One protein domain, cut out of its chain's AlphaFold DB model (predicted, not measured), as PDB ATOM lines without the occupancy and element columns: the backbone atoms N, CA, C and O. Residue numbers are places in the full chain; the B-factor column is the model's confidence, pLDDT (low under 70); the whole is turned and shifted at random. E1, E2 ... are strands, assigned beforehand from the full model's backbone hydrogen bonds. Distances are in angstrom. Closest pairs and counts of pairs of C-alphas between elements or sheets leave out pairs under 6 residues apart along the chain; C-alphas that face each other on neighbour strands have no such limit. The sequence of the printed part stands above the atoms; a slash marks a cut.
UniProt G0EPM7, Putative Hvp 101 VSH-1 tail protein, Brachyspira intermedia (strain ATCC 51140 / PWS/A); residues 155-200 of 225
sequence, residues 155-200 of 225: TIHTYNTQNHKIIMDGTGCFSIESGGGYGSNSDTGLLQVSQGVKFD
ATOM      1  N   THR A 155     154.994  87.311  55.841       89.88
ATOM      2  CA  THR A 155     153.755  86.726  55.326       89.88
ATOM      3  C   THR A 155     152.767  86.597  56.471       89.88
ATOM      4  O   THR A 155     153.171  86.321  57.596       89.88
ATOM      5  N   ILE A 156     151.485  86.788  56.180       89.81
ATOM      6  CA  ILE A 156     150.385  86.470  57.088       89.81
ATOM      7  C   ILE A 156     149.718  85.217  56.535       89.81
ATOM      8  O   ILE A 156     149.240  85.227  55.397       89.81
ATOM      9  N   HIS A 157     149.705  84.136  57.308       88.25
ATOM     10  CA  HIS A 157     149.042  82.906  56.895       88.25
ATOM     11  C   HIS A 157     147.596  82.913  57.374       88.25
ATOM     12  O   HIS A 157     147.310  83.157  58.546       88.25
ATOM     13  N   THR A 158     146.672  82.639  56.454       85.81
ATOM     14  CA  THR A 158     145.243  82.525  56.759       85.81
ATOM     15  C   THR A 158     144.754  81.118  56.464       85.81
ATOM     16  O   THR A 158     145.250  80.452  55.555       85.81
ATOM     17  N   TYR A 159     143.778  80.670  57.241       81.06
ATOM     18  CA  TYR A 159     143.125  79.383  57.086       81.06
ATOM     19  C   TYR A 159     141.622  79.587  56.912       81.06
ATOM     20  O   TYR A 159     140.992  80.353  57.648       81.06
ATOM     21  N   ASN A 160     141.047  78.906  55.921       79.31
ATOM     22  CA  ASN A 160     139.607  78.908  55.700       79.31
ATOM     23  C   ASN A 160     138.976  77.806  56.550       79.31
ATOM     24  O   ASN A 160     139.276  76.627  56.376       79.31
ATOM     25  N   THR A 161     138.060  78.193  57.425       71.00
ATOM     26  CA  THR A 161     137.096  77.279  58.046       71.00
ATOM     27  C   THR A 161     135.794  77.303  57.239       71.00
ATOM     28  O   THR A 161     135.626  78.164  56.375       71.00
ATOM     29  N   GLN A 162     134.863  76.382  57.507       72.62
ATOM     30  CA  GLN A 162     133.607  76.266  56.746       72.62
ATOM     31  C   GLN A 162     132.813  77.583  56.644       72.62
ATOM     32  O   GLN A 162     132.169  77.798  55.625       72.62
ATOM     33  N   ASN A 163     132.909  78.476  57.641       71.31
ATOM     34  CA  ASN A 163     132.127  79.720  57.689       71.31
ATOM     35  C   ASN A 163     132.962  81.003  57.893       71.31
ATOM     36  O   ASN A 163     132.416  82.100  57.802       71.31
ATOM     37  N   HIS A 164     134.274  80.902  58.160       70.62
ATOM     38  CA  HIS A 164     135.130  82.054  58.498       70.62
ATOM     39  C   HIS A 164     136.573  81.899  58.001       70.62
ATOM     40  O   HIS A 164     137.079  80.782  57.868       70.62
ATOM     41  N   LYS A 165     137.277  83.022  57.812       74.88
ATOM     42  CA  LYS A 165     138.736  83.044  57.626       74.88
ATOM     43  C   LYS A 165     139.411  83.441  58.930       74.88
ATOM     44  O   LYS A 165     139.067  84.477  59.490       74.88
ATOM     45  N   ILE A 166     140.370  82.640  59.379       78.94
ATOM     46  CA  ILE A 166     141.185  82.933  60.562       78.94
ATOM     47  C   ILE A 166     142.632  83.184  60.148       78.94
ATOM     48  O   ILE A 166     143.138  82.577  59.203       78.94
ATOM     49  N   ILE A 167     143.303  84.081  60.853       82.12
ATOM     50  CA  ILE A 167     144.736  84.310  60.740       82.12
ATOM     51  C   ILE A 167     145.442  83.310  61.661       82.12
ATOM     52  O   ILE A 167     145.166  83.270  62.858       82.12
ATOM     53  N   MET A 168     146.315  82.476  61.101       81.25
ATOM     54  CA  MET A 168     146.988  81.390  61.824       81.25
ATOM     55  C   MET A 168     148.268  81.882  62.485       81.25
ATOM     56  O   MET A 168     148.464  81.718  63.686       81.25
ATOM     57  N   ASP A 169     149.131  82.511  61.693       86.00
ATOM     58  CA  ASP A 169     150.403  83.042  62.148       86.00
ATOM     59  C   ASP A 169     150.893  84.169  61.222       86.00
ATOM     60  O   ASP A 169     150.276  84.514  60.205       86.00
ATOM     61  N   GLY A 170     152.007  84.775  61.626       87.94
ATOM     62  CA  GLY A 170     152.763  85.711  60.814       87.94
ATOM     63  C   GLY A 170     154.235  85.320  60.804       87.94
ATOM     64  O   GLY A 170     154.763  84.811  61.794       87.94
ATOM     65  N   THR A 171     154.905  85.583  59.688       88.81
ATOM     66  CA  THR A 171     156.355  85.445  59.561       88.81
ATOM     67  C   THR A 171     157.005  86.799  59.311       88.81
ATOM     68  O   THR A 171     156.406  87.732  58.772       88.81
ATOM     69  N   GLY A 172     158.281  86.904  59.667       87.06
ATOM     70  CA  GLY A 172     159.063  88.104  59.428       87.06
ATOM     71  C   GLY A 172     158.684  89.280  60.301       87.06
ATOM     72  O   GLY A 172     158.737  89.171  61.519       87.06
ATOM     73  N   CYS A 173     158.342  90.405  59.671       87.94
ATOM     74  CA  CYS A 173     157.895  91.583  60.412       87.94
ATOM     75  C   CYS A 173     156.467  91.423  60.954       87.94
ATOM     76  O   CYS A 173     156.010  92.310  61.658       87.94
ATOM     77  N   PHE A 174     155.750  90.341  60.631       89.88
ATOM     78  CA  PHE A 174     154.390  90.114  61.114       89.88
ATOM     79  C   PHE A 174     154.359  89.045  62.203       89.88
ATOM     80  O   PHE A 174     155.039  88.025  62.118       89.88
ATOM     81  N   SER A 175     153.529  89.271  63.214       88.62
ATOM     82  CA  SER A 175     153.134  88.271  64.210       88.62
ATOM     83  C   SER A 175     151.690  88.512  64.634       88.62
ATOM     84  O   SER A 175     151.178  89.613  64.452       88.62
ATOM     85  N   ILE A 176     151.035  87.502  65.194       84.94
ATOM     86  CA  ILE A 176     149.643  87.616  65.637       84.94
ATOM     87  C   ILE A 176     149.630  87.909  67.129       84.94
ATOM     88  O   ILE A 176     150.220  87.169  67.915       84.94
ATOM     89  N   GLU A 177     148.982  89.003  67.516       79.19
ATOM     90  CA  GLU A 177     148.687  89.277  68.917       79.19
ATOM     91  C   GLU A 177     147.411  88.517  69.272       79.19
ATOM     92  O   GLU A 177     146.314  88.835  68.808       79.19
ATOM     93  N   SER A 178     147.574  87.457  70.060       63.97
ATOM     94  CA  SER A 178     146.485  86.619  70.558       63.97
ATOM     95  C   SER A 178     145.694  87.363  71.643       63.97
ATOM     96  O   SER A 178     145.726  87.005  72.813       63.97
ATOM     97  N   GLY A 179     144.992  88.430  71.266       53.94
ATOM     98  CA  GLY A 179     144.000  89.107  72.102       53.94
ATOM     99  C   GLY A 179     142.653  88.400  72.001       53.94
ATOM    100  O   GLY A 179     141.702  88.953  71.459       53.94
ATOM    101  N   GLY A 180     142.588  87.146  72.452       52.72
ATOM    102  CA  GLY A 180     141.360  86.359  72.449       52.72
ATOM    103  C   GLY A 180     140.313  86.957  73.388       52.72
ATOM    104  O   GLY A 180     140.364  86.745  74.594       52.72
ATOM    105  N   GLY A 181     139.343  87.670  72.824       52.19
ATOM    106  CA  GLY A 181     138.038  87.888  73.432       52.19
ATOM    107  C   GLY A 181     136.991  87.228  72.549       52.19
ATOM    108  O   GLY A 181     136.727  87.718  71.455       52.19
ATOM    109  N   TYR A 182     136.414  86.116  73.004       54.62
ATOM    110  CA  TYR A 182     135.197  85.577  72.405       54.62
ATOM    111  C   TYR A 182     134.051  86.530  72.755       54.62
ATOM    112  O   TYR A 182     133.496  86.472  73.849       54.62
ATOM    113  N   GLY A 183     133.727  87.450  71.851       54.84
ATOM    114  CA  GLY A 183     132.504  88.237  71.954       54.84
ATOM    115  C   GLY A 183     131.343  87.399  71.433       54.84
ATOM    116  O   GLY A 183     131.329  87.040  70.255       54.84
ATOM    117  N   SER A 184     130.382  87.062  72.294       52.97
ATOM    118  CA  SER A 184     129.107  86.506  71.838       52.97
ATOM    119  C   SER A 184     128.263  87.653  71.292       52.97
ATOM    120  O   SER A 184     127.880  88.542  72.050       52.97
ATOM    121  N   ASN A 185     127.969  87.649  69.993       55.31
ATOM    122  CA  ASN A 185     126.992  88.576  69.436       55.31
ATOM    123  C   ASN A 185     125.588  88.008  69.706       55.31
ATOM    124  O   ASN A 185     125.218  86.972  69.145       55.31
ATOM    125  N   SER A 186     124.837  88.639  70.612       56.69
ATOM    126  CA  SER A 186     123.556  88.130  71.127       56.69
ATOM    127  C   SER A 186     122.474  87.949  70.057       56.69
ATOM    128  O   SER A 186     121.557  87.165  70.273       56.69
ATOM    129  N   ASP A 187     122.610  88.594  68.895       59.19
ATOM    130  CA  ASP A 187     121.602  88.557  67.826       59.19
ATOM    131  C   ASP A 187     121.781  87.405  66.824       59.19
ATOM    132  O   ASP A 187     120.863  87.093  66.069       59.19
ATOM    133  N   THR A 188     122.950  86.753  66.790       60.78
ATOM    134  CA  THR A 188     123.240  85.681  65.809       60.78
ATOM    135  C   THR A 188     123.782  84.395  66.427       60.78
ATOM    136  O   THR A 188     123.883  83.388  65.729       60.78
ATOM    137  N   GLY A 189     124.149  84.399  67.715       58.56
ATOM    138  CA  GLY A 189     124.748  83.236  68.385       58.56
ATOM    139  C   GLY A 189     126.136  82.851  67.850       58.56
ATOM    140  O   GLY A 189     126.651  81.786  68.184       58.56
ATOM    141  N   LEU A 190     126.747  83.700  67.015       57.97
ATOM    142  CA  LEU A 190     128.058  83.466  66.415       57.97
ATOM    143  C   LEU A 190     129.169  84.048  67.302       57.97
ATOM    144  O   LEU A 190     129.108  85.204  67.726       57.97
ATOM    145  N   LEU A 191     130.206  83.243  67.552       59.88
ATOM    146  CA  LEU A 191     131.426  83.657  68.247       59.88
ATOM    147  C   LEU A 191     132.255  84.570  67.335       59.88
ATOM    148  O   LEU A 191     132.739  84.129  66.291       59.88
ATOM    149  N   GLN A 192     132.459  85.828  67.728       61.03
ATOM    150  CA  GLN A 192     133.378  86.728  67.029       61.03
ATOM    151  C   GLN A 192     134.786  86.594  67.614       61.03
ATOM    152  O   GLN A 192     134.987  86.770  68.816       61.03
ATOM    153  N   VAL A 193     135.763  86.289  66.755       64.19
ATOM    154  CA  VAL A 193     137.185  86.255  67.114       64.19
ATOM    155  C   VAL A 193     137.842  87.513  66.553       64.19
ATOM    156  O   VAL A 193     137.942  87.673  65.338       64.19
ATOM    157  N   SER A 194     138.288  88.410  67.433       67.06
ATOM    158  CA  SER A 194     139.160  89.522  67.043       67.06
ATOM    159  C   SER A 194     140.607  89.034  67.018       67.06
ATOM    160  O   SER A 194     141.085  88.459  67.994       67.06
ATOM    161  N   GLN A 195     141.303  89.227  65.896       74.88
ATOM    162  CA  GLN A 195     142.721  88.888  65.758       74.88
ATOM    163  C   GLN A 195     143.504  90.139  65.368       74.88
ATOM    164  O   GLN A 195     143.239  90.751  64.334       74.88
ATOM    165  N   GLY A 196     144.476  90.514  66.201       76.94
ATOM    166  CA  GLY A 196     145.391  91.613  65.917       76.94
ATOM    167  C   GLY A 196     146.586  91.128  65.103       76.94
ATOM    168  O   GLY A 196     147.223  90.131  65.450       76.94
ATOM    169  N   VAL A 197     146.928  91.848  64.036       85.81
ATOM    170  CA  VAL A 197     148.212  91.676  63.348       85.81
ATOM    171  C   VAL A 197     149.182  92.708  63.901       85.81
ATOM    172  O   VAL A 197     148.979  93.910  63.743       85.81
ATOM    173  N   LYS A 198     150.268  92.238  64.508       87.12
ATOM    174  CA  LYS A 198     151.388  93.076  64.922       87.12
ATOM    175  C   LYS A 198     152.417  93.152  63.809       87.12
ATOM    176  O   LYS A 198     152.943  92.122  63.381       87.12
ATOM    177  N   PHE A 199     152.761  94.373  63.421       88.00
ATOM    178  CA  PHE A 199     153.966  94.655  62.657       88.00
ATOM    179  C   PHE A 199     155.103  95.048  63.608       88.00
ATOM    180  O   PHE A 199     154.991  96.017  64.355       88.00
ATOM    181  N   ASP A 200     156.195  94.293  63.582       85.31
ATOM    182  CA  ASP A 200     157.393  94.526  64.379       85.31
ATOM    183  C   ASP A 200     158.641  94.434  63.498       85.31
ATOM    184  O   ASP A 200     159.144  93.355  63.171       85.31
TER     185      ASP A 200
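This is residues 155 to 200 of the 225 residues of the protein "Putative Hvp 101 VSH-1 tail protein" of Brachyspira intermedia (strain ATCC 51140 / PWS/A) (UniProt G0EPM7). Two strand hairpins of unequal length make a flat, loose model: a short one, E1 and E2, and a long, narrow, interrupted one, in which E3 and E4 run out and E5 and E6 run back. The short hairpin comes near the long one at the E3 and E6 end, while E4 and E5 form the far end of the long one, with the turn of residues 185 to 190 beyond them. The printed part has 46 residues with six named strands, E1 to E6 in order, and no named helix; the class is all strand. Each of the three sheets has two antiparallel strands: E1 - E2, E3 - E6 and E4 - E5. The whole is loose, with a radius of gyration of the C-alphas of 12.2 A, and spans 38 by 21 by 9 A.

E1, residues 156 to 160, and E2, residues 165 to 170, form a hairpin, antiparallel at 151 degrees between their directions. N 159 and O 166 are 2.8 A apart and N 157 and O 169 are 3.0 A apart, both within hydrogen-bond range. E3, residues 174 to 177, follows over a tight link, and the closest C-alphas of E2 and E3, those of Asp 169 and Ile 176, are 5.8 A apart. E3 is the antiparallel neighbour of E6, residues 196 to 199, at 144 degrees, with N 198 and O 175 within hydrogen-bond range at 2.8 A. E4, residues 182 to 184, and E5, residues 191 to 193, form a second hairpin, antiparallel at 144 degrees, with N 192 and O 183 within hydrogen-bond range at 3.0 A. E5 runs on into E6 across a break of 2 residues, at 7 degrees. E4 is apart from E1 and E2, and E5 is only just apart from E2, at 8.4 A.

E1 begins at C-alpha 156, (150.385, 86.470, 57.088), and is 13.2 A long from first to last C-alpha. E2, the longest strand by residues, measures 14.6 A, and E3 and E6 measure 9.7 A each. E4 begins at C-alpha 182, (135.197, 85.577, 72.405). E6 ends at C-alpha 199, (153.966, 94.655, 62.657).

The two C-alphas farthest apart, those of Gly 172 and Asp 187, are 38.4 A from each other. The printed part has no cut. The link from E4 to E5 is short, and the other four links are tight. The mean pLDDT of the printed part is 73.5, and residues 178 to 194, with E4 and E5 among them, are under 70.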